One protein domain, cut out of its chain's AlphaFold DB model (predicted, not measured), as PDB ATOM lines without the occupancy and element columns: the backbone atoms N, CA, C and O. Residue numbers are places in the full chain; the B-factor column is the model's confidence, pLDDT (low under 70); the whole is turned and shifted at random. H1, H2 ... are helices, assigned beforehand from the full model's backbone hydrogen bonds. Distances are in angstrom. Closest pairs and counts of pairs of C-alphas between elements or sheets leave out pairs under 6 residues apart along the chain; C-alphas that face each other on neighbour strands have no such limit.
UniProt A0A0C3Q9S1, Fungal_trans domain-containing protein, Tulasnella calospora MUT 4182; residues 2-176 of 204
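This is residues 2 to 176 of the 204 residues of the protein "Fungal_trans domain-containing protein" of Tulasnella calospora MUT 4182 (UniProt A0A0C3Q9S1). Three long helices, H1, H2 and H3, stand as an up-and-down bundle, and H3 has H1 and H2 on one side and a fourth long helix, H5, packed on another side. The very short H4 packs on the first turns of H3, the long link of residues 48 to 78 loops round past the end where H3 begins, and residues 104 to 123 run back along H3 to H4. The printed part has 175 residues with five named helices, H1 to H5 in that order along the chain, and no named strand; the class is all helix. The whole is compact, with a radius of gyration of the C-alphas of 16.3 A, and its C-alphas span 50 by 45 by 30 A.

H1 is residues 5 to 27, 34.2 A from first to last C-alpha, and begins with C-alpha 5 at (-1.765, 18.181, -47.255). H2 is residues 31 to 47, 24.1 A long. H3, the longest, is residues 79 to 103, 35.9 A long, with C-alpha 79 at (5.521, 6.212, -35.923). H4 is residues 124 to 128. H5 is residues 159 to 176, 25.6 A long, and ends with C-alpha 176 at (-7.149, 23.272, -4.129).

H3 is the hub, touching the four other helices. H1 and H2 form a helical hairpin and touch at a shallow tilt of 28 degrees, opposite ways; their closest C-alphas, of Thr 22 and Ala 34, are 4.8 A apart. H1 touches H3 at a shallow tilt of 30 degrees, the same way, with the C-alphas of Asn 19 and Ile 92 closest at 6.3 A. H2 and H3 are also a helical hairpin and touch, opposite ways, at a tilt of 35.4 degrees, only just steep; the C-alphas of Ser 42 and Ile 92 are closest at 6.3 A. H1, H2 and H3 are the bundle, up and down, each running against the one before it. H3 touches H5 with residues 90 to 101 alone, and H5 touches H3 with residues 163 to 171 alone; they run the same way at a tilt of 37 degrees, only just steep, with the C-alphas of Ser 94 and Ile 164 closest at 5.7 A. H3 touches H4 with residues 79 to 84 alone, the C-alphas of Leu 80 and Tyr 127 closest at 5.2 A. H4 and H5 are apart from each other and from H1 and H2. Every O i to N i+4 pair is within hydrogen-bond range in H2, H3, H4 and H5, and 17 of 19 are in H1.

The C-alphas farthest apart, of Asp 3 and Ala 148, are 50.4 A apart. The printed part has no cut. The link from H1 to H2 is tight, and those from H2 to H3, H3 to H4 and H4 to H5 are long, with 31, 20 and 30 residues. Mean pLDDT of the printed part is 86.3; residues 2 to 9, 61 to 71 and 146 to 153 are under 70.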
ATOM      1  N   GLU A   2      -3.502  18.246 -53.506       40.75
ATOM      2  CA  GLU A   2      -2.189  18.306 -52.836       40.75
ATOM      3  C   GLU A   2      -2.015  19.539 -51.916       40.75
ATOM      4  O   GLU A   2      -1.382  19.430 -50.869       40.75
ATOM      5  N   ASP A   3      -2.675  20.672 -52.205       43.59
ATOM      6  CA  ASP A   3      -2.573  21.909 -51.396       43.59
ATOM      7  C   ASP A   3      -3.115  21.800 -49.955       43.59
ATOM      8  O   ASP A   3      -2.747  22.590 -49.081       43.59
ATOM      9  N   SER A   4      -3.991  20.826 -49.686       38.97
ATOM     10  CA  SER A   4      -4.558  20.596 -48.348       38.97
ATOM     11  C   SER A   4      -3.617  19.802 -47.441       38.97
ATOM     12  O   SER A   4      -3.608  20.033 -46.233       38.97
ATOM     13  N   LEU A   5      -2.784  18.920 -48.010       45.09
ATOM     14  CA  LEU A   5      -1.765  18.181 -47.255       45.09
ATOM     15  C   LEU A   5      -0.660  19.134 -46.781       45.09
ATOM     16  O   LEU A   5      -0.316  19.134 -45.602       45.09
ATOM     17  N   ALA A   6      -0.234  20.059 -47.648       51.03
ATOM     18  CA  ALA A   6       0.725  21.108 -47.302       51.03
ATOM     19  C   ALA A   6       0.221  22.084 -46.216       51.03
ATOM     20  O   ALA A   6       1.021  22.762 -45.580       51.03
ATOM     21  N   HIS A   7      -1.093  22.192 -45.987       52.53
ATOM     22  CA  HIS A   7      -1.654  23.051 -44.936       52.53
ATOM     23  C   HIS A   7      -1.646  22.414 -43.544       52.53
ATOM     24  O   HIS A   7      -1.665  23.142 -42.553       52.53
ATOM     25  N   CYS A   8      -1.614  21.085 -43.447       54.94
ATOM     26  CA  CYS A   8      -1.743  20.396 -42.165       54.94
ATOM     27  C   CYS A   8      -0.411  20.287 -41.418       54.94
ATOM     28  O   CYS A   8      -0.382  20.523 -40.210       54.94
ATOM     29  N   ASP A   9       0.694  20.066 -42.136       64.25
ATOM     30  CA  ASP A   9       2.048  20.189 -41.574       64.25
ATOM     31  C   ASP A   9       2.267  21.592 -40.992       64.25
ATOM     32  O   ASP A   9       2.785  21.758 -39.887       64.25
ATOM     33  N   ARG A  10       1.718  22.614 -41.662       79.88
ATOM     34  CA  ARG A  10       1.782  24.003 -41.190       79.88
ATOM     35  C   ARG A  10       1.059  24.224 -39.866       79.88
ATOM     36  O   ARG A  10       1.451  25.134 -39.143       79.88
ATOM     37  N   LEU A  11       0.030  23.440 -39.528       89.75
ATOM     38  CA  LEU A  11      -0.641  23.556 -38.228       89.75
ATOM     39  C   LEU A  11       0.248  23.023 -37.102       89.75
ATOM     40  O   LEU A  11       0.368  23.675 -36.064       89.75
ATOM     41  N   LEU A  12       0.908  21.881 -37.308       91.31
ATOM     42  CA  LEU A  12       1.856  21.334 -36.334       91.31
ATOM     43  C   LEU A  12       3.082  22.244 -36.181       91.31
ATOM     44  O   LEU A  12       3.493  22.532 -35.055       91.31
ATOM     45  N   ASP A  13       3.611  22.775 -37.283       91.38
ATOM     46  CA  ASP A  13       4.709  23.746 -37.258       91.38
ATOM     47  C   ASP A  13       4.308  25.055 -36.576       91.38
ATOM     48  O   ASP A  13       5.060  25.590 -35.760       91.38
ATOM     49  N   TYR A  14       3.096  25.551 -36.840       93.00
ATOM     50  CA  TYR A  14       2.546  26.720 -36.157       93.00
ATOM     51  C   TYR A  14       2.449  26.497 -34.646       93.00
ATOM     52  O   TYR A  14       2.789  27.393 -33.872       93.00
ATOM     53  N   LEU A  15       2.018  25.313 -34.207       95.44
ATOM     54  CA  LEU A  15       1.943  24.953 -32.793       95.44
ATOM     55  C   LEU A  15       3.335  24.904 -32.140       95.44
ATOM     56  O   LEU A  15       3.530  25.492 -31.071       95.44
ATOM     57  N   LYS A  16       4.323  24.281 -32.802       94.75
ATOM     58  CA  LYS A  16       5.733  24.272 -32.362       94.75
ATOM     59  C   LYS A  16       6.280  25.700 -32.240       94.75
ATOM     60  O   LYS A  16       6.812  26.074 -31.192       94.75
ATOM     61  N   ALA A  17       6.097  26.517 -33.278       95.00
ATOM     62  CA  ALA A  17       6.544  27.907 -33.315       95.00
ATOM     63  C   ALA A  17       5.855  28.759 -32.240       95.00
ATOM     64  O   ALA A  17       6.521  29.496 -31.515       95.00
ATOM     65  N   SER A  18       4.540  28.613 -32.073       94.25
ATOM     66  CA  SER A  18       3.769  29.329 -31.053       94.25
ATOM     67  C   SER A  18       4.272  29.014 -29.650       94.25
ATOM     68  O   SER A  18       4.450  29.929 -28.852       94.25
ATOM     69  N   ASN A  19       4.594  27.752 -29.359       94.88
ATOM     70  CA  ASN A  19       5.143  27.362 -28.062       94.88
ATOM     71  C   ASN A  19       6.523  28.004 -27.784       94.88
ATOM     72  O   ASN A  19       6.813  28.422 -26.656       94.88
ATOM     73  N   LEU A  20       7.375  28.130 -28.809       94.62
ATOM     74  CA  LEU A  20       8.655  28.841 -28.708       94.62
ATOM     75  C   LEU A  20       8.458  30.347 -28.497       94.62
ATOM     76  O   LEU A  20       9.105  30.930 -27.627       94.62
ATOM     77  N   VAL A  21       7.529  30.970 -29.226       94.81
ATOM     78  CA  VAL A  21       7.215  32.396 -29.060       94.81
ATOM     79  C   VAL A  21       6.638  32.675 -27.673       94.81
ATOM     80  O   VAL A  21       7.098  33.606 -27.016       94.81
ATOM     81  N   THR A  22       5.727  31.840 -27.163       94.06
ATOM     82  CA  THR A  22       5.249  31.931 -25.772       94.06
ATOM     83  C   THR A  22       6.424  31.892 -24.797       94.06
ATOM     84  O   THR A  22       6.478  32.683 -23.858       94.06
ATOM     85  N   SER A  23       7.401  31.010 -25.028       93.81
ATOM     86  CA  SER A  23       8.598  30.909 -24.183       93.81
ATOM     87  C   SER A  23       9.398  32.215 -24.188       93.81
ATOM     88  O   SER A  23       9.738  32.730 -23.125       93.81
ATOM     89  N   TYR A  24       9.635  32.789 -25.368       96.31
ATOM     90  CA  TYR A  24      10.309  34.077 -25.518       96.31
ATOM     91  C   TYR A  24       9.558  35.220 -24.814       96.31
ATOM     92  O   TYR A  24      10.164  36.005 -24.079       96.31
ATOM     93  N   LEU A  25       8.237  35.304 -24.988       95.38
ATOM     94  CA  LEU A  25       7.411  36.339 -24.363       95.38
ATOM     95  C   LEU A  25       7.420  36.218 -22.831       95.38
ATOM     96  O   LEU A  25       7.564  37.224 -22.141       95.38
ATOM     97  N   LEU A  26       7.352  34.995 -22.291       93.31
ATOM     98  CA  LEU A  26       7.481  34.755 -20.850       93.31
ATOM     99  C   LEU A  26       8.863  35.169 -20.326       93.31
ATOM    100  O   LEU A  26       8.945  35.855 -19.310       93.31
ATOM    101  N   MET A  27       9.944  34.803 -21.022       94.31
ATOM    102  CA  MET A  27      11.319  35.139 -20.616       94.31
ATOM    103  C   MET A  27      11.615  36.643 -20.671       94.31
ATOM    104  O   MET A  27      12.475  37.126 -19.941       94.31
ATOM    105  N   THR A  28      10.901  37.390 -21.513       96.31
ATOM    106  CA  THR A  28      11.030  38.851 -21.643       96.31
ATOM    107  C   THR A  28      10.027  39.631 -20.786       96.31
ATOM    108  O   THR A  28       9.980  40.856 -20.859       96.31
ATOM    109  N   GLY A  29       9.227  38.946 -19.960       94.62
ATOM    110  CA  GLY A  29       8.260  39.570 -19.051       94.62
ATOM    111  C   GLY A  29       6.954  40.033 -19.708       94.62
ATOM    112  O   GLY A  29       6.123  40.663 -19.054       94.62
ATOM    113  N   ARG A  30       6.725  39.706 -20.984       96.06
ATOM    114  CA  ARG A  30       5.508  40.051 -21.743       96.06
ATOM    115  C   ARG A  30       4.383  39.050 -21.463       96.06
ATOM    116  O   ARG A  30       3.866  38.391 -22.363       96.06
ATOM    117  N   TYR A  31       4.010  38.916 -20.191       94.56
ATOM    118  CA  TYR A  31       3.140  37.840 -19.704       94.56
ATOM    119  C   TYR A  31       1.731  37.841 -20.307       94.56
ATOM    120  O   TYR A  31       1.216  36.779 -20.642       94.56
ATOM    121  N   LEU A  32       1.106  39.014 -20.459       94.56
ATOM    122  CA  LEU A  32      -0.249  39.114 -21.013       94.56
ATOM    123  C   LEU A  32      -0.288  38.699 -22.490       94.56
ATOM    124  O   LEU A  32      -1.193  37.993 -22.924       94.56
ATOM    125  N   GLU A  33       0.725  39.095 -23.254       94.94
ATOM    126  CA  GLU A  33       0.850  38.714 -24.661       94.94
ATOM    127  C   GLU A  33       1.124  37.218 -24.806       94.94
ATOM    128  O   GLU A  33       0.474  36.548 -25.610       94.94
ATOM    129  N   ALA A  34       2.022  36.683 -23.970       94.38
ATOM    130  CA  ALA A  34       2.276  35.249 -23.893       94.38
ATOM    131  C   ALA A  34       0.984  34.477 -23.602       94.38
ATOM    132  O   ALA A  34       0.710  33.476 -24.253       94.38
ATOM    133  N   PHE A  35       0.173  34.963 -22.660       94.00
ATOM    134  CA  PHE A  35      -1.101  34.353 -22.297       94.00
ATOM    135  C   PHE A  35      -2.087  34.320 -23.469       94.00
ATOM    136  O   PHE A  35      -2.606  33.254 -23.795       94.00
ATOM    137  N   HIS A  36      -2.309  35.452 -24.143       92.56
ATOM    138  CA  HIS A  36      -3.227  35.507 -25.284       92.56
ATOM    139  C   HIS A  36      -2.783  34.605 -26.437       92.56
ATOM    140  O   HIS A  36      -3.598  33.865 -26.991       92.56
ATOM    141  N   GLN A  37      -1.495  34.636 -26.780       91.94
ATOM    142  CA  GLN A  37      -0.955  33.802 -27.847       91.94
ATOM    143  C   GLN A  37      -1.035  32.311 -27.497       91.94
ATOM    144  O   GLN A  37      -1.460  31.497 -28.321       91.94
ATOM    145  N   HIS A  38      -0.661  31.950 -26.268       94.38
ATOM    146  CA  HIS A  38      -0.658  30.559 -25.827       94.38
ATOM    147  C   HIS A  38      -2.066  29.987 -25.706       94.38
ATOM    148  O   HIS A  38      -2.289  28.854 -26.114       94.38
ATOM    149  N   ALA A  39      -3.040  30.769 -25.231       94.44
ATOM    150  CA  ALA A  39      -4.428  30.326 -25.142       94.44
ATOM    151  C   ALA A  39      -4.993  29.912 -26.513       94.44
ATOM    152  O   ALA A  39      -5.658  28.881 -26.626       94.44
ATOM    153  N   GLY A  40      -4.674  30.673 -27.568       92.88
ATOM    154  CA  GLY A  40      -5.038  30.324 -28.943       92.88
ATOM    155  C   GLY A  40      -4.368  29.034 -29.423       92.88
ATOM    156  O   GLY A  40      -5.039  28.158 -29.969       92.88
ATOM    157  N   ALA A  41      -3.064  28.879 -29.174       94.31
ATOM    158  CA  ALA A  41      -2.322  27.668 -29.532       94.31
ATOM    159  C   ALA A  41      -2.844  26.422 -28.792       94.31
ATOM    160  O   ALA A  41      -3.034  25.373 -29.407       94.31
ATOM    161  N   SER A  42      -3.150  26.548 -27.499       96.56
ATOM    162  CA  SER A  42      -3.764  25.498 -26.683       96.56
ATOM    163  C   SER A  42      -5.105  25.045 -27.257       96.56
ATOM    164  O   SER A  42      -5.318  23.851 -27.455       96.56
ATOM    165  N   ARG A  43      -5.998  25.984 -27.597       94.50
ATOM    166  CA  ARG A  43      -7.301  25.636 -28.181       94.50
ATOM    167  C   ARG A  43      -7.171  25.013 -29.565       94.50
ATOM    168  O   ARG A  43      -7.857  24.033 -29.835       94.50
ATOM    169  N   LEU A  44      -6.244  25.492 -30.394       93.56
ATOM    170  CA  LEU A  44      -5.955  24.863 -31.681       93.56
ATOM    171  C   LEU A  44      -5.443  23.424 -31.513       93.56
ATOM    172  O   LEU A  44      -5.895  22.538 -32.228       93.56
ATOM    173  N   ALA A  45      -4.559  23.161 -30.547       95.00
ATOM    174  CA  ALA A  45      -4.085  21.804 -30.264       95.00
ATOM    175  C   ALA A  45      -5.229  20.861 -29.854       95.00
ATOM    176  O   ALA A  45      -5.259  19.705 -30.286       95.00
ATOM    177  N   LEU A  46      -6.198  21.360 -29.075       94.44
ATOM    178  CA  LEU A  46      -7.410  20.610 -28.748       94.44
ATOM    179  C   LEU A  46      -8.272  20.362 -29.994       94.44
ATOM    180  O   LEU A  46      -8.661  19.223 -30.235       94.44
ATOM    181  N   SER A  47      -8.507  21.380 -30.828       91.69
ATOM    182  CA  SER A  47      -9.262  21.249 -32.085       91.69
ATOM    183  C   SER A  47      -8.606  20.306 -33.101       91.69
ATOM    184  O   SER A  47      -9.304  19.639 -33.859       91.69
ATOM    185  N   CYS A  48      -7.277  20.199 -33.095       91.19
ATOM    186  CA  CYS A  48      -6.533  19.214 -33.882       91.19
ATOM    187  C   CYS A  48      -6.626  17.785 -33.314       91.19
ATOM    188  O   CYS A  48      -6.035  16.871 -33.880       91.19
ATOM    189  N   GLY A  49      -7.317  17.576 -32.188       91.94
ATOM    190  CA  GLY A  49      -7.476  16.261 -31.564       91.94
ATOM    191  C   GLY A  49      -6.215  15.738 -30.876       91.94
ATOM    192  O   GLY A  49      -6.178  14.577 -30.479       91.94
ATOM    193  N   LEU A  50      -5.189  16.576 -30.676       94.94
ATOM    194  CA  LEU A  50      -3.900  16.125 -30.138       94.94
ATOM    195  C   LEU A  50      -3.975  15.641 -28.681       94.94
ATOM    196  O   LEU A  50      -3.058  14.972 -28.225       94.94
ATOM    197  N   HIS A  51      -5.059  15.963 -27.971       95.50
ATOM    198  CA  HIS A  51      -5.357  15.480 -26.620       95.50
ATOM    199  C   HIS A  51      -6.011  14.088 -26.598       95.50
ATOM    200  O   HIS A  51      -6.009  13.442 -25.546       95.50
ATOM    201  N   GLN A  52      -6.489  13.582 -27.743       94.06
ATOM    202  CA  GLN A  52      -7.241  12.324 -27.854       94.06
ATOM    203  C   GLN A  52      -6.457  11.157 -28.477       94.06
ATOM    204  O   GLN A  52      -7.053  10.193 -28.958       94.06
ATOM    205  N   ILE A  53      -5.124  11.202 -28.466       93.12
ATOM    206  CA  ILE A  53      -4.303  10.127 -29.033       93.12
ATOM    207  C   ILE A  53      -4.420   8.875 -28.150       93.12
ATOM    208  O   ILE A  53      -4.093   8.896 -26.969       93.12
ATOM    209  N   ARG A  54      -4.885   7.750 -28.702       91.00
ATOM    210  CA  ARG A  54      -5.184   6.549 -27.894       91.00
ATOM    211  C   ARG A  54      -3.967   5.680 -27.604       91.00
ATOM    212  O   ARG A  54      -3.871   5.103 -26.518       91.00
ATOM    213  N   SER A  55      -3.075   5.566 -28.583       91.19
ATOM    214  CA  SER A  55      -1.920   4.669 -28.579       91.19
ATOM    215  C   SER A  55      -0.663   5.437 -28.986       91.19
ATOM    216  O   SER A  55      -0.729   6.233 -29.921       91.19
ATOM    217  N   PRO A  56       0.487   5.192 -28.337       91.69
ATOM    218  CA  PRO A  56       1.768   5.725 -28.770       91.69
ATOM    219  C   PRO A  56       2.443   4.820 -29.813       91.69
ATOM    220  O   PRO A  56       3.511   5.167 -30.303       91.69
ATOM    221  N   VAL A  57       1.846   3.665 -30.133       93.31
ATOM    222  CA  VAL A  57       2.295   2.736 -31.176       93.31
ATOM    223  C   VAL A  57       1.436   2.947 -32.415       93.31
ATOM    224  O   VAL A  57       0.209   2.810 -32.354       93.31
ATOM    225  N   TYR A  58       2.087   3.273 -33.526       91.50
ATOM    226  CA  TYR A  58       1.471   3.477 -34.825       91.50
ATOM    227  C   TYR A  58       0.923   2.163 -35.374       91.50
ATOM    228  O   TYR A  58       1.509   1.090 -35.227       91.50
ATOM    229  N   SER A  59      -0.242   2.236 -36.006       84.94
ATOM    230  CA  SER A  59      -0.893   1.086 -36.619       84.94
ATOM    231  C   SER A  59      -1.761   1.549 -37.775       84.94
ATOM    232  O   SER A  59      -2.665   2.359 -37.594       84.94
ATOM    233  N   THR A  60      -1.538   0.983 -38.959       75.19
ATOM    234  CA  THR A  60      -2.286   1.324 -40.181       75.19
ATOM    235  C   THR A  60      -3.789   1.040 -40.044       75.19
ATOM    236  O   THR A  60      -4.608   1.727 -40.645       75.19
ATOM    237  N   ASN A  61      -4.170   0.088 -39.183       64.12
ATOM    238  CA  ASN A  61      -5.570  -0.253 -38.902       64.12
ATOM    239  C   ASN A  61      -6.290   0.768 -38.000       64.12
ATOM    240  O   ASN A  61      -7.514   0.736 -37.910       64.12
ATOM    241  N   HIS A  62      -5.559   1.658 -37.321       55.62
ATOM    242  CA  HIS A  62      -6.132   2.672 -36.427       55.62
ATOM    243  C   HIS A  62      -6.470   3.994 -37.133       55.62
ATOM    244  O   HIS A  62      -7.114   4.851 -36.534       55.62
ATOM    245  N   VAL A  63      -6.129   4.130 -38.421       51.88
ATOM    246  CA  VAL A  63      -6.367   5.327 -39.252       51.88
ATOM    247  C   VAL A  63      -7.860   5.695 -39.356       51.88
ATOM    248  O   VAL A  63      -8.196   6.835 -39.657       51.88
ATOM    249  N   THR A  64      -8.772   4.768 -39.043       47.25
ATOM    250  CA  THR A  64     -10.230   4.990 -39.042       47.25
ATOM    251  C   THR A  64     -10.851   5.159 -37.646       47.25
ATOM    252  O   THR A  64     -12.067   5.299 -37.555       47.25
ATOM    253  N   ALA A  65     -10.069   5.098 -36.559       47.41
ATOM    254  CA  ALA A  65     -10.583   4.953 -35.187       47.41
ATOM    255  C   ALA A  65     -10.275   6.130 -34.236       47.41
ATOM    256  O   ALA A  65     -10.597   6.054 -33.044       47.41
ATOM    257  N   ASP A  66      -9.668   7.211 -34.724       51.62
ATOM    258  CA  ASP A  66      -9.347   8.369 -33.890       51.62
ATOM    259  C   ASP A  66     -10.535   9.350 -33.813       51.62
ATOM    260  O   ASP A  66     -10.698  10.245 -34.634       51.62
ATOM    261  N   GLY A  67     -11.358   9.189 -32.775       51.00
ATOM    262  CA  GLY A  67     -12.259  10.228 -32.249       51.00
ATOM    263  C   GLY A  67     -13.570  10.475 -33.029       51.00
ATOM    264  O   GLY A  67     -13.611  10.382 -34.251       51.00
ATOM    265  N   PRO A  68     -14.680  10.816 -32.346       44.28
ATOM    266  CA  PRO A  68     -15.994  11.012 -32.968       44.28
ATOM    267  C   PRO A  68     -16.175  12.419 -33.582       44.28
ATOM    268  O   PRO A  68     -17.224  13.035 -33.408       44.28
ATOM    269  N   GLY A  69     -15.173  12.960 -34.284       55.16
ATOM    270  CA  GLY A  69     -15.256  14.311 -34.846       55.16
ATOM    271  C   GLY A  69     -14.376  14.547 -36.078       55.16
ATOM    272  O   GLY A  69     -13.402  13.824 -36.284       55.16
ATOM    273  N   PRO A  70     -14.704  15.551 -36.913       56.22
ATOM    274  CA  PRO A  70     -13.865  15.944 -38.039       56.22
ATOM    275  C   PRO A  70     -12.503  16.427 -37.525       56.22
ATOM    276  O   PRO A  70     -12.418  17.432 -36.821       56.22
ATOM    277  N   GLN A  71     -11.438  15.700 -37.865       67.88
ATOM    278  CA  GLN A  71     -10.080  16.073 -37.484       67.88
ATOM    279  C   GLN A  71      -9.555  17.181 -38.397       67.88
ATOM    280  O   GLN A  71      -9.638  17.088 -39.621       67.88
ATOM    281  N   LEU A  72      -9.000  18.235 -37.792       84.25
ATOM    282  CA  LEU A  72      -8.428  19.380 -38.510       84.25
ATOM    283  C   LEU A  72      -7.103  19.042 -39.221       84.25
ATOM    284  O   LEU A  72      -6.661  19.785 -40.094       84.25
ATOM    285  N   ILE A  73      -6.476  17.933 -38.827       85.44
ATOM    286  CA  ILE A  73      -5.242  17.387 -39.395       85.44
ATOM    287  C   ILE A  73      -5.502  15.948 -39.864       85.44
ATOM    288  O   ILE A  73      -6.321  15.259 -39.254       85.44
ATOM    289  N   PRO A  74      -4.829  15.463 -40.924       85.50
ATOM    290  CA  PRO A  74      -4.945  14.079 -41.361       85.50
ATOM    291  C   PRO A  74      -4.430  13.137 -40.264       85.50
ATOM    292  O   PRO A  74      -3.689  13.583 -39.389       85.50
ATOM    293  N   PRO A  75      -4.752  11.838 -40.292       85.62
ATOM    294  CA  PRO A  75      -4.121  10.852 -39.414       85.62
ATOM    295  C   PRO A  75      -2.594  10.805 -39.608       85.62
ATOM    296  O   PRO A  75      -2.119  11.133 -40.698       85.62
ATOM    297  N   PRO A  76      -1.809  10.403 -38.591       89.75
ATOM    298  CA  PRO A  76      -0.365  10.255 -38.747       89.75
ATOM    299  C   PRO A  76      -0.035   9.181 -39.791       89.75
ATOM    300  O   PRO A  76      -0.719   8.162 -39.889       89.75
ATOM    301  N   THR A  77       1.031   9.385 -40.559       89.88
ATOM    302  CA  THR A  77       1.464   8.466 -41.625       89.88
ATOM    303  C   THR A  77       2.457   7.412 -41.149       89.88
ATOM    304  O   THR A  77       2.612   6.375 -41.792       89.88
ATOM    305  N   ASN A  78       3.142   7.659 -40.033       91.19
ATOM    306  CA  ASN A  78       4.167   6.777 -39.488       91.19
ATOM    307  C   ASN A  78       4.364   7.000 -37.973       91.19
ATOM    308  O   ASN A  78       3.790   7.914 -37.374       91.19
ATOM    309  N   GLN A  79       5.193   6.154 -37.353       93.69
ATOM    310  CA  GLN A  79       5.521   6.212 -35.923       93.69
ATOM    311  C   GLN A  79       6.169   7.535 -35.501       93.69
ATOM    312  O   GLN A  79       5.877   8.032 -34.412       93.69
ATOM    313  N   LEU A  80       7.027   8.105 -36.348       93.38
ATOM    314  CA  LEU A  80       7.714   9.360 -36.063       93.38
ATOM    315  C   LEU A  80       6.714  10.517 -35.985       93.38
ATOM    316  O   LEU A  80       6.716  11.269 -35.017       93.38
ATOM    317  N   GLU A  81       5.799  10.607 -36.948       92.44
ATOM    318  CA  GLU A  81       4.762  11.639 -36.983       92.44
ATOM    319  C   GLU A  81       3.782  11.520 -35.804       92.44
ATOM    320  O   GLU A  81       3.378  12.524 -35.213       92.44
ATOM    321  N   LEU A  82       3.424  10.291 -35.412       94.31
ATOM    322  CA  LEU A  82       2.647  10.040 -34.194       94.31
ATOM    323  C   LEU A  82       3.397  10.528 -32.944       94.31
ATOM    324  O   LEU A  82       2.805  11.190 -32.090       94.31
ATOM    325  N   GLY A  83       4.695  10.227 -32.850       95.06
ATOM    326  CA  GLY A  83       5.561  10.706 -31.775       95.06
ATOM    327  C   GLY A  83       5.620  12.225 -31.698       95.06
ATOM    328  O   GLY A  83       5.431  12.797 -30.624       95.06
ATOM    329  N   ASP A  84       5.780  12.884 -32.842       94.75
ATOM    330  CA  ASP A  84       5.781  14.339 -32.961       94.75
ATOM    331  C   ASP A  84       4.483  14.955 -32.430       94.75
ATOM    332  O   ASP A  84       4.520  15.886 -31.626       94.75
ATOM    333  N   ARG A  85       3.322  14.407 -32.802       95.69
ATOM    334  CA  ARG A  85       2.011  14.878 -32.320       95.69
ATOM    335  C   ARG A  85       1.868  14.752 -30.803       95.69
ATOM    336  O   ARG A  85       1.418  15.701 -30.156       95.69
ATOM    337  N   ILE A  86       2.297  13.621 -30.236       96.88
ATOM    338  CA  ILE A  86       2.320  13.390 -28.782       96.88
ATOM    339  C   ILE A  86       3.226  14.425 -28.102       96.88
ATOM    340  O   ILE A  86       2.823  15.073 -27.133       96.88
ATOM    341  N   LEU A  87       4.439  14.623 -28.618       96.94
ATOM    342  CA  LEU A  87       5.410  15.567 -28.062       96.94
ATOM    343  C   LEU A  87       4.921  17.019 -28.140       96.94
ATOM    344  O   LEU A  87       5.083  17.767 -27.172       96.94
ATOM    345  N   ILE A  88       4.298  17.420 -29.251       96.94
ATOM    346  CA  ILE A  88       3.718  18.759 -29.437       96.94
ATOM    347  C   ILE A  88       2.626  19.008 -28.400       96.94
ATOM    348  O   ILE A  88       2.676  20.026 -27.706       96.94
ATOM    349  N   PHE A  89       1.678  18.076 -28.254       97.94
ATOM    350  CA  PHE A  89       0.604  18.198 -27.271       97.94
ATOM    351  C   PHE A  89       1.156  18.413 -25.863       97.94
ATOM    352  O   PHE A  89       0.825  19.401 -25.204       97.94
ATOM    353  N   TRP A  90       2.059  17.535 -25.425       98.00
ATOM    354  CA  TRP A  90       2.627  17.618 -24.083       98.00
ATOM    355  C   TRP A  90       3.484  18.859 -23.862       98.00
ATOM    356  O   TRP A  90       3.532  19.380 -22.743       98.00
ATOM    357  N   SER A  91       4.122  19.371 -24.913       97.25
ATOM    358  CA  SER A  91       4.885  20.619 -24.851       97.25
ATOM    359  C   SER A  91       3.968  21.819 -24.626       97.25
ATOM    360  O   SER A  91       4.265  22.664 -23.781       97.25
ATOM    361  N   ILE A  92       2.831  21.867 -25.325       97.56
ATOM    362  CA  ILE A  92       1.814  22.915 -25.167       97.56
ATOM    363  C   ILE A  92       1.151  22.822 -23.797       97.56
ATOM    364  O   ILE A  92       1.056  23.829 -23.099       97.56
ATOM    365  N   TYR A  93       0.750  21.617 -23.390       97.81
ATOM    366  CA  TYR A  93       0.158  21.352 -22.082       97.81
ATOM    367  C   TYR A  93       1.081  21.795 -20.939       97.81
ATOM    368  O   TYR A  93       0.683  22.571 -20.070       97.81
ATOM    369  N   SER A  94       2.347  21.362 -20.965       96.50
ATOM    370  CA  SER A  94       3.327  21.728 -19.935       96.50
ATOM    371  C   SER A  94       3.545  23.234 -19.879       96.50
ATOM    372  O   SER A  94       3.635  23.810 -18.793       96.50
ATOM    373  N   ARG A  95       3.610  23.884 -21.049       95.25
ATOM    374  CA  ARG A  95       3.750  25.337 -21.144       95.25
ATOM    375  C   ARG A  95       2.528  26.058 -20.586       95.25
ATOM    376  O   ARG A  95       2.714  27.031 -19.861       95.25
ATOM    377  N   ASP A  96       1.324  25.571 -20.870       95.94
ATOM    378  CA  ASP A  96       0.069  26.146 -20.381       95.94
ATOM    379  C   ASP A  96       0.038  26.137 -18.850       95.94
ATOM    380  O   ASP A  96      -0.050  27.196 -18.223       95.94
ATOM    381  N   LYS A  97       0.274  24.965 -18.241       95.00
ATOM    382  CA  LYS A  97       0.312  24.808 -16.778       95.00
ATOM    383  C   LYS A  97       1.418  25.644 -16.140       95.00
ATOM    384  O   LYS A  97       1.166  26.352 -15.168       95.00
ATOM    385  N   ALA A  98       2.629  25.625 -16.699       92.75
ATOM    386  CA  ALA A  98       3.736  26.432 -16.189       92.75
ATOM    387  C   ALA A  98       3.430  27.936 -16.271       92.75
ATOM    388  O   ALA A  98       3.678  28.667 -15.314       92.75
ATOM    389  N   SER A  99       2.857  28.401 -17.385       92.25
ATOM    390  CA  SER A  99       2.499  29.809 -17.568       92.25
ATOM    391  C   SER A  99       1.407  30.250 -16.594       92.25
ATOM    392  O   SER A  99       1.536  31.312 -15.985       92.25
ATOM    393  N   SER A 100       0.396  29.410 -16.356       93.25
ATOM    394  CA  SER A 100      -0.645  29.650 -15.354       93.25
ATOM    395  C   SER A 100      -0.050  29.731 -13.946       93.25
ATOM    396  O   SER A 100      -0.368  30.641 -13.181       93.25
ATOM    397  N   ILE A 101       0.897  28.847 -13.615       91.56
ATOM    398  CA  ILE A 101       1.592  28.885 -12.324       91.56
ATOM    399  C   ILE A 101       2.394  30.185 -12.162       91.56
ATOM    400  O   ILE A 101       2.277  30.844 -11.131       91.56
ATOM    401  N   ILE A 102       3.167  30.585 -13.172       89.19
ATOM    402  CA  ILE A 102       4.028  31.777 -13.109       89.19
ATOM    403  C   ILE A 102       3.200  33.066 -13.041       89.19
ATOM    404  O   ILE A 102       3.480  33.942 -12.227       89.19
ATOM    405  N   THR A 103       2.184  33.190 -13.895       90.62
ATOM    406  CA  THR A 103       1.426  34.442 -14.076       90.62
ATOM    407  C   THR A 103       0.223  34.559 -13.145       90.62
ATOM    408  O   THR A 103      -0.231  35.659 -12.845       90.62
ATOM    409  N   GLY A 104      -0.312  33.426 -12.688       90.62
ATOM    410  CA  GLY A 104      -1.589  33.349 -11.986       90.62
ATOM    411  C   GLY A 104      -2.822  33.470 -12.874       90.62
ATOM    412  O   GLY A 104      -3.931  33.473 -12.342       90.62
ATOM    413  N   PHE A 105      -2.661  33.538 -14.196       92.00
ATOM    414  CA  PHE A 105      -3.784  33.463 -15.124       92.00
ATOM    415  C   PHE A 105      -4.345  32.041 -15.205       92.00
ATOM    416  O   PHE A 105      -3.667  31.068 -14.867       92.00
ATOM    417  N   ALA A 106      -5.596  31.915 -15.644       91.31
ATOM    418  CA  ALA A 106      -6.240  30.617 -15.818       91.31
ATOM    419  C   ALA A 106      -5.521  29.780 -16.891       91.31
ATOM    420  O   ALA A 106      -5.083  30.313 -17.904       91.31
ATOM    421  N   SER A 107      -5.410  28.470 -16.674       93.69
ATOM    422  CA  SER A 107      -4.917  27.532 -17.694       93.69
ATOM    423  C   SER A 107      -5.882  27.517 -18.884       93.69
ATOM    424  O   SER A 107      -7.095  27.486 -18.678       93.69
ATOM    425  N   ALA A 108      -5.376  27.519 -20.118       94.75
ATOM    426  CA  ALA A 108      -6.225  27.366 -21.296       94.75
ATOM    427  C   ALA A 108      -6.687  25.917 -21.502       94.75
ATOM    428  O   ALA A 108      -7.738  25.721 -22.109       94.75
ATOM    429  N   ILE A 109      -5.917  24.940 -21.011       96.12
ATOM    430  CA  ILE A 109      -6.239  23.511 -21.031       96.12
ATOM    431  C   ILE A 109      -6.663  23.081 -19.628       96.12
ATOM    432  O   ILE A 109      -5.898  23.207 -18.669       96.12
ATOM    433  N   ASP A 110      -7.864  22.542 -19.509       93.62
ATOM    434  CA  ASP A 110      -8.415  21.954 -18.298       93.62
ATOM    435  C   ASP A 110      -8.152  20.443 -18.287       93.62
ATOM    436  O   ASP A 110      -8.685  19.683 -19.091       93.62
ATOM    437  N   ASP A 111      -7.314  19.986 -17.360       89.62
ATOM    438  CA  ASP A 111      -6.922  18.580 -17.254       89.62
ATOM    439  C   ASP A 111      -8.011  17.657 -16.681       89.62
ATOM    440  O   ASP A 111      -7.799  16.447 -16.608       89.62
ATOM    441  N   VAL A 112      -9.160  18.202 -16.270       88.06
ATOM    442  CA  VAL A 112     -10.346  17.451 -15.837       88.06
ATOM    443  C   VAL A 112     -11.425  17.459 -16.920       88.06
ATOM    444  O   VAL A 112     -12.084  16.443 -17.116       88.06
ATOM    445  N   HIS A 113     -11.615  18.586 -17.611       89.12
ATOM    446  CA  HIS A 113     -12.735  18.782 -18.537       89.12
ATOM    447  C   HIS A 113     -12.389  18.655 -20.026       89.12
ATOM    448  O   HIS A 113     -13.304  18.471 -20.823       89.12
ATOM    449  N   ASP A 114     -11.112  18.719 -20.421       92.12
ATOM    450  CA  ASP A 114     -10.702  18.556 -21.824       92.12
ATOM    451  C   ASP A 114     -10.365  17.084 -22.186       92.12
ATOM    452  O   ASP A 114      -9.626  16.856 -23.137       92.12
ATOM    453  N   ASP A 115     -10.851  16.081 -21.436       91.38
ATOM    454  CA  ASP A 115     -10.765  14.636 -21.755       91.38
ATOM    455  C   ASP A 115      -9.394  14.160 -22.290       91.38
ATOM    456  O   ASP A 115      -9.272  13.502 -23.331       91.38
ATOM    457  N   ILE A 116      -8.319  14.509 -21.579       95.00
ATOM    458  CA  ILE A 116      -6.948  14.205 -22.007       95.00
ATOM    459  C   ILE A 116      -6.660  12.706 -21.846       95.00
ATOM    460  O   ILE A 116      -6.366  12.228 -20.751       95.00
ATOM    461  N   ILE A 117      -6.666  11.970 -22.960       94.62
ATOM    462  CA  ILE A 117      -6.351  10.528 -23.001       94.62
ATOM    463  C   ILE A 117      -5.004  10.209 -23.658       94.62
ATOM    464  O   ILE A 117      -4.604   9.040 -23.707       94.62
ATOM    465  N   THR A 118      -4.312  11.236 -24.158       96.06
ATOM    466  CA  THR A 118      -3.005  11.103 -24.812       96.06
ATOM    467  C   THR A 118      -1.995  10.429 -23.884       96.06
ATOM    468  O   THR A 118      -1.928  10.785 -22.707       96.06
ATOM    469  N   PRO A 119      -1.214   9.444 -24.360       95.12
ATOM    470  CA  PRO A 119      -0.187   8.812 -23.546       95.12
ATOM    471  C   PRO A 119       0.949   9.793 -23.244       95.12
ATOM    472  O   PRO A 119       1.339  10.567 -24.119       95.12
ATOM    473  N   LEU A 120       1.511   9.742 -22.035       95.38
ATOM    474  CA  LEU A 120       2.701  10.500 -21.652       95.38
ATOM    475  C   LEU A 120       3.861  10.227 -22.628       95.38
ATOM    476  O   LEU A 120       4.011   9.104 -23.120       95.38
ATOM    477  N   PRO A 121       4.693  11.242 -22.918       95.69
ATOM    478  CA  PRO A 121       5.650  11.169 -24.008       95.69
ATOM    479  C   PRO A 121       6.861  10.299 -23.655       95.69
ATOM    480  O   PRO A 121       7.379  10.322 -22.530       95.69
ATOM    481  N   ARG A 122       7.363   9.584 -24.664       94.00
ATOM    482  CA  ARG A 122       8.670   8.913 -24.650       94.00
ATOM    483  C   ARG A 122       9.740   9.797 -25.319       94.00
ATOM    484  O   ARG A 122       9.402  10.833 -25.893       94.00
ATOM    485  N   PRO A 123      11.038   9.467 -25.217       93.69
ATOM    486  CA  PRO A 123      12.084  10.188 -25.935       93.69
ATOM    487  C   PRO A 123      11.877  10.094 -27.459       93.69
ATOM    488  O   PRO A 123      11.502   9.021 -27.932       93.69
ATOM    489  N   PRO A 124      12.166  11.158 -28.237       92.75
ATOM    490  CA  PRO A 124      12.026  11.154 -29.701       92.75
ATOM    491  C   PRO A 124      12.709   9.959 -30.379       92.75
ATOM    492  O   PRO A 124      12.122   9.323 -31.250       92.75
ATOM    493  N   SER A 125      13.892   9.579 -29.886       94.50
ATOM    494  CA  SER A 125      14.654   8.435 -30.388       94.50
ATOM    495  C   SER A 125      13.880   7.114 -30.326       94.50
ATOM    496  O   SER A 125      14.043   6.285 -31.209       94.50
ATOM    497  N   GLU A 126      13.015   6.908 -29.321       94.12
ATOM    498  CA  GLU A 126      12.203   5.684 -29.230       94.12
ATOM    499  C   GLU A 126      11.141   5.630 -30.346       94.12
ATOM    500  O   GLU A 126      10.810   4.545 -30.824       94.12
ATOM    501  N   TYR A 127      10.623   6.778 -30.802       94.38
ATOM    502  CA  TYR A 127       9.693   6.843 -31.937       94.38
ATOM    503  C   TYR A 127      10.418   6.633 -33.269       94.38
ATOM    504  O   TYR A 127       9.920   5.903 -34.122       94.38
ATOM    505  N   GLU A 128      11.612   7.211 -33.426       93.50
ATOM    506  CA  GLU A 128      12.459   7.032 -34.614       93.50
ATOM    507  C   GLU A 128      12.845   5.562 -34.830       93.50
ATOM    508  O   GLU A 128      12.799   5.060 -35.953       93.50
ATOM    509  N   THR A 129      13.181   4.844 -33.753       94.25
ATOM    510  CA  THR A 129      13.595   3.434 -33.820       94.25
ATOM    511  C   THR A 129      12.442   2.438 -33.691       94.25
ATOM    512  O   THR A 129      12.696   1.236 -33.677       94.25
ATOM    513  N   ASN A 130      11.187   2.895 -33.590       91.19
ATOM    514  CA  ASN A 130      10.014   2.055 -33.298       91.19
ATOM    515  C   ASN A 130      10.155   1.203 -32.013       91.19
ATOM    516  O   ASN A 130       9.653   0.085 -31.942       91.19
ATOM    517  N   ASP A 131      10.825   1.727 -30.986       92.69
ATOM    518  CA  ASP A 131      11.022   1.052 -29.691       92.69
ATOM    519  C   ASP A 131       9.915   1.385 -28.665       92.69
ATOM    520  O   ASP A 131       9.965   0.994 -27.499       92.69
ATOM    521  N   VAL A 132       8.875   2.111 -29.079       90.94
ATOM    522  CA  VAL A 132       7.722   2.417 -28.227       90.94
ATOM    523  C   VAL A 132       6.820   1.190 -28.095       90.94
ATOM    524  O   VAL A 132       6.456   0.560 -29.087       90.94
ATOM    525  N   ARG A 133       6.417   0.854 -26.862       89.38
ATOM    526  CA  ARG A 133       5.647  -0.364 -26.559       89.38
ATOM    527  C   ARG A 133       4.323  -0.028 -25.881       89.38
ATOM    528  O   ARG A 133       4.260   0.848 -25.024       89.38
ATOM    529  N   ALA A 134       3.273  -0.789 -26.194       85.50
ATOM    530  CA  ALA A 134       1.950  -0.612 -25.585       85.50
ATOM    531  C   ALA A 134       1.941  -0.852 -24.060       85.50
ATOM    532  O   ALA A 134       1.150  -0.244 -23.346       85.50
ATOM    533  N   VAL A 135       2.852  -1.690 -23.547       86.00
ATOM    534  CA  VAL A 135       3.034  -1.915 -22.098       86.00
ATOM    535  C   VAL A 135       3.559  -0.670 -21.367       86.00
ATOM    536  O   VAL A 135       3.322  -0.496 -20.175       86.00
ATOM    537  N   ASP A 136       4.217   0.242 -22.091       85.19
ATOM    538  CA  ASP A 136       4.748   1.501 -21.566       85.19
ATOM    539  C   ASP A 136       3.768   2.678 -21.771       85.19
ATOM    540  O   ASP A 136       4.176   3.843 -21.741       85.19
ATOM    541  N   VAL A 137       2.461   2.415 -21.929       88.12
ATOM    542  CA  VAL A 137       1.398   3.444 -22.006       88.12
ATOM    543  C   VAL A 137       1.011   3.952 -20.623       88.12
ATOM    544  O   VAL A 137       0.705   3.157 -19.738       88.12
ATOM    545  N   GLU A 138       1.149   5.259 -20.393       90.25
ATOM    546  CA  GLU A 138       0.778   5.953 -19.147       90.25
ATOM    547  C   GLU A 138      -0.038   7.146 -19.561       90.25
ATOM    548  O   GLU A 138       0.291   7.777 -20.563       90.25
ATOM    549  N   ARG A 139      -1.026   7.515 -18.768       92.25
ATOM    550  CA  ARG A 139      -1.816   8.718 -18.986       92.25
ATOM    551  C   ARG A 139      -1.685   9.655 -17.803       92.25
ATOM    552  O   ARG A 139      -1.224   9.292 -16.726       92.25
ATOM    553  N   LEU A 140      -2.104  10.896 -18.023       93.38
ATOM    554  CA  LEU A 140      -2.149  11.894 -16.962       93.38
ATOM    555  C   LEU A 140      -3.129  11.498 -15.847       93.38
ATOM    556  O   LEU A 140      -2.849  11.751 -14.681       93.38
ATOM    557  N   SER A 141      -4.243  10.847 -16.193       90.50
ATOM    558  CA  SER A 141      -5.213  10.304 -15.231       90.50
ATOM    559  C   SER A 141      -4.568   9.344 -14.231       90.50
ATOM    560  O   SER A 141      -4.812   9.461 -13.033       90.50
ATOM    561  N   ASP A 142      -3.660   8.488 -14.708       88.62
ATOM    562  CA  ASP A 142      -3.028   7.421 -13.923       88.62
ATOM    563  C   ASP A 142      -2.193   7.968 -12.748       88.62
ATOM    564  O   ASP A 142      -1.901   7.254 -11.792       88.62
ATOM    565  N   ILE A 143      -1.809   9.250 -12.796       87.81
ATOM    566  CA  ILE A 143      -1.101   9.947 -11.710       87.81
ATOM    567  C   ILE A 143      -1.994  10.095 -10.473       87.81
ATOM    568  O   ILE A 143      -1.493  10.127  -9.348       87.81
ATOM    569  N   PHE A 144      -3.300  10.246 -10.693       85.88
ATOM    570  CA  PHE A 144      -4.297  10.513  -9.659       85.88
ATOM    571  C   PHE A 144      -5.008   9.247  -9.185       85.88
ATOM    572  O   PHE A 144      -5.617   9.259  -8.114       85.88
ATOM    573  N   ASP A 145      -4.897   8.165  -9.953       82.50
ATOM    574  CA  ASP A 145      -5.379   6.846  -9.574       82.50
ATOM    575  C   ASP A 145      -4.423   6.158  -8.577       82.50
ATOM    576  O   ASP A 145      -3.260   6.531  -8.405       82.50
ATOM    577  N   SER A 146      -4.932   5.160  -7.847       63.41
ATOM    578  CA  SER A 146      -4.227   4.551  -6.708       63.41
ATOM    579  C   SER A 146      -2.848   3.968  -7.088       63.41
ATOM    580  O   SER A 146      -2.752   3.168  -8.024       63.41
ATOM    581  N   PRO A 147      -1.774   4.254  -6.318       59.38
ATOM    582  CA  PRO A 147      -0.401   3.824  -6.617       59.38
ATOM    583  C   PRO A 147      -0.182   2.300  -6.591       59.38
ATOM    584  O   PRO A 147       0.879   1.833  -7.004       59.38
ATOM    585  N   ALA A 148      -1.166   1.520  -6.133       50.75
ATOM    586  CA  ALA A 148      -1.091   0.062  -6.050       50.75
ATOM    587  C   ALA A 148      -1.109  -0.652  -7.418       50.75
ATOM    588  O   ALA A 148      -0.770  -1.829  -7.485       50.75
ATOM    589  N   ALA A 149      -1.475   0.040  -8.504       52.03
ATOM    590  CA  ALA A 149      -1.566  -0.538  -9.849       52.03
ATOM    591  C   ALA A 149      -0.286  -0.384 -10.695       52.03
ATOM    592  O   ALA A 149      -0.291  -0.709 -11.883       52.03
ATOM    593  N   ARG A 150       0.815   0.128 -10.126       58.06
ATOM    594  CA  ARG A 150       2.058   0.340 -10.881       58.06
ATOM    595  C   ARG A 150       2.690  -1.000 -11.253       58.06
ATOM    596  O   ARG A 150       3.354  -1.640 -10.444       58.06
ATOM    597  N   VAL A 151       2.463  -1.399 -12.500       58.03
ATOM    598  CA  VAL A 151       3.058  -2.568 -13.148       58.03
ATOM    599  C   VAL A 151       4.582  -2.489 -13.021       58.03
ATOM    600  O   VAL A 151       5.208  -1.556 -13.520       58.03
ATOM    601  N   THR A 152       5.186  -3.473 -12.357       59.41
ATOM    602  CA  THR A 152       6.641  -3.569 -12.125       59.41
ATOM    603  C   THR A 152       7.463  -3.743 -13.407       59.41
ATOM    604  O   THR A 152       8.678  -3.601 -13.375       59.41
ATOM    605  N   GLU A 153       6.815  -4.042 -14.534       68.25
ATOM    606  CA  GLU A 153       7.456  -4.300 -15.834       68.25
ATOM    607  C   GLU A 153       7.636  -3.048 -16.708       68.25
ATOM    608  O   GLU A 153       8.191  -3.112 -17.808       68.25
ATOM    609  N   ARG A 154       7.150  -1.898 -16.239       76.69
ATOM    610  CA  ARG A 154       7.128  -0.659 -17.011       76.69
ATOM    611  C   ARG A 154       8.492   0.020 -17.049       76.69
ATOM    612  O   ARG A 154       9.196   0.073 -16.038       76.69
ATOM    613  N   ARG A 155       8.840   0.626 -18.189       84.88
ATOM    614  CA  ARG A 155      10.004   1.522 -18.255       84.88
ATOM    615  C   ARG A 155       9.886   2.673 -17.249       84.88
ATOM    616  O   ARG A 155       8.779   3.150 -16.986       84.88
ATOM    617  N   PRO A 156      11.026   3.167 -16.735       85.75
ATOM    618  CA  PRO A 156      11.032   4.346 -15.890       85.75
ATOM    619  C   PRO A 156      10.538   5.581 -16.651       85.75
ATOM    620  O   PRO A 156      10.577   5.659 -17.890       85.75
ATOM    621  N   ASP A 157      10.094   6.557 -15.866       86.19
ATOM    622  CA  ASP A 157       9.694   7.865 -16.357       86.19
ATOM    623  C   ASP A 157      10.826   8.585 -17.081       86.19
ATOM    624  O   ASP A 157      12.001   8.486 -16.722       86.19
ATOM    625  N   THR A 158      10.450   9.362 -18.092       91.81
ATOM    626  CA  THR A 158      11.361  10.312 -18.720       91.81
ATOM    627  C   THR A 158      11.415  11.588 -17.882       91.81
ATOM    628  O   THR A 158      10.519  11.885 -17.085       91.81
ATOM    629  N   VAL A 159      12.454  12.401 -18.087       94.00
ATOM    630  CA  VAL A 159      12.516  13.743 -17.484       94.00
ATOM    631  C   VAL A 159      11.288  14.561 -17.886       94.00
ATOM    632  O   VAL A 159      10.702  15.245 -17.051       94.00
ATOM    633  N   PHE A 160      10.859  14.446 -19.144       94.69
ATOM    634  CA  PHE A 160       9.715  15.194 -19.642       94.69
ATOM    635  C   PHE A 160       8.390  14.704 -19.037       94.69
ATOM    636  O   PHE A 160       7.594  15.527 -18.587       94.69
ATOM    637  N   SER A 161       8.179  13.386 -18.911       94.12
ATOM    638  CA  SER A 161       6.996  12.848 -18.221       94.12
ATOM    639  C   SER A 161       6.976  13.268 -16.752       94.12
ATOM    640  O   SER A 161       5.947  13.719 -16.257       94.12
ATOM    641  N   SER A 162       8.124  13.243 -16.075       93.69
ATOM    642  CA  SER A 162       8.253  13.716 -14.693       93.69
ATOM    643  C   SER A 162       7.934  15.210 -14.548       93.69
ATOM    644  O   SER A 162       7.260  15.605 -13.596       93.69
ATOM    645  N   GLN A 163       8.351  16.048 -15.501       95.50
ATOM    646  CA  GLN A 163       8.005  17.475 -15.530       95.50
ATOM    647  C   GLN A 163       6.501  17.699 -15.711       95.50
ATOM    648  O   GLN A 163       5.918  18.498 -14.979       95.50
ATOM    649  N   ILE A 164       5.863  16.968 -16.631       96.94
ATOM    650  CA  ILE A 164       4.407  17.013 -16.858       96.94
ATOM    651  C   ILE A 164       3.650  16.644 -15.577       96.94
ATOM    652  O   ILE A 164       2.722  17.348 -15.167       96.94
ATOM    653  N   LYS A 165       4.073  15.565 -14.909       94.69
ATOM    654  CA  LYS A 165       3.502  15.124 -13.630       94.69
ATOM    655  C   LYS A 165       3.640  16.213 -12.569       94.69
ATOM    656  O   LYS A 165       2.649  16.628 -11.971       94.69
ATOM    657  N   GLY A 166       4.858  16.723 -12.383       94.88
ATOM    658  CA  GLY A 166       5.164  17.746 -11.386       94.88
ATOM    659  C   GLY A 166       4.374  19.037 -11.594       94.88
ATOM    660  O   GLY A 166       3.740  19.524 -10.658       94.88
ATOM    661  N   VAL A 167       4.352  19.574 -12.819       95.44
ATOM    662  CA  VAL A 167       3.647  20.832 -13.111       95.44
ATOM    663  C   VAL A 167       2.135  20.690 -12.924       95.44
ATOM    664  O   VAL A 167       1.493  21.601 -12.402       95.44
ATOM    665  N   THR A 168       1.568  19.530 -13.265       95.31
ATOM    666  CA  THR A 168       0.137  19.266 -13.062       95.31
ATOM    667  C   THR A 168      -0.204  19.179 -11.577       95.31
ATOM    668  O   THR A 168      -1.162  19.809 -11.128       95.31
ATOM    669  N   LEU A 169       0.600  18.453 -10.793       93.94
ATOM    670  CA  LEU A 169       0.406  18.332  -9.347       93.94
ATOM    671  C   LEU A 169       0.493  19.693  -8.647       93.94
ATOM    672  O   LEU A 169      -0.361  20.007  -7.819       93.94
ATOM    673  N   ILE A 170       1.470  20.527  -9.016       93.25
ATOM    674  CA  ILE A 170       1.600  21.893  -8.487       93.25
ATOM    675  C   ILE A 170       0.377  22.738  -8.863       93.25
ATOM    676  O   ILE A 170      -0.175  23.433  -8.008       93.25
ATOM    677  N   GLY A 171      -0.073  22.664 -10.120       90.88
ATOM    678  CA  GLY A 171      -1.258  23.380 -10.593       90.88
ATOM    679  C   GLY A 171      -2.519  23.012  -9.805       90.88
ATOM    680  O   GLY A 171      -3.213  23.897  -9.303       90.88
ATOM    681  N   ARG A 172      -2.773  21.713  -9.608       89.69
ATOM    682  CA  ARG A 172      -3.910  21.232  -8.806       89.69
ATOM    683  C   ARG A 172      -3.792  21.606  -7.334       89.69
ATOM    684  O   ARG A 172      -4.776  22.042  -6.747       89.69
ATOM    685  N   ALA A 173      -2.602  21.493  -6.743       90.31
ATOM    686  CA  ALA A 173      -2.371  21.904  -5.358       90.31
ATOM    687  C   ALA A 173      -2.661  23.400  -5.158       90.31
ATOM    688  O   ALA A 173      -3.272  23.787  -4.162       90.31
ATOM    689  N   ARG A 174      -2.286  24.240  -6.130       86.75
ATOM    690  CA  ARG A 174      -2.612  25.669  -6.122       86.75
ATOM    691  C   ARG A 174      -4.118  25.915  -6.220       86.75
ATOM    692  O   ARG A 174      -4.621  26.751  -5.480       86.75
ATOM    693  N   ALA A 175      -4.823  25.204  -7.101       82.44
ATOM    694  CA  ALA A 175      -6.273  25.341  -7.261       82.44
ATOM    695  C   ALA A 175      -7.062  24.849  -6.032       82.44
ATOM    696  O   ALA A 175      -8.093  25.419  -5.689       82.44
ATOM    697  N   ALA A 176      -6.563  23.811  -5.354       81.69
ATOM    698  CA  ALA A 176      -7.149  23.272  -4.129       81.69
ATOM    699  C   ALA A 176      -6.806  24.094  -2.877       81.69
ATOM    700  O   ALA A 176      -7.474  23.953  -1.850       81.69
TER     701      ALA A 176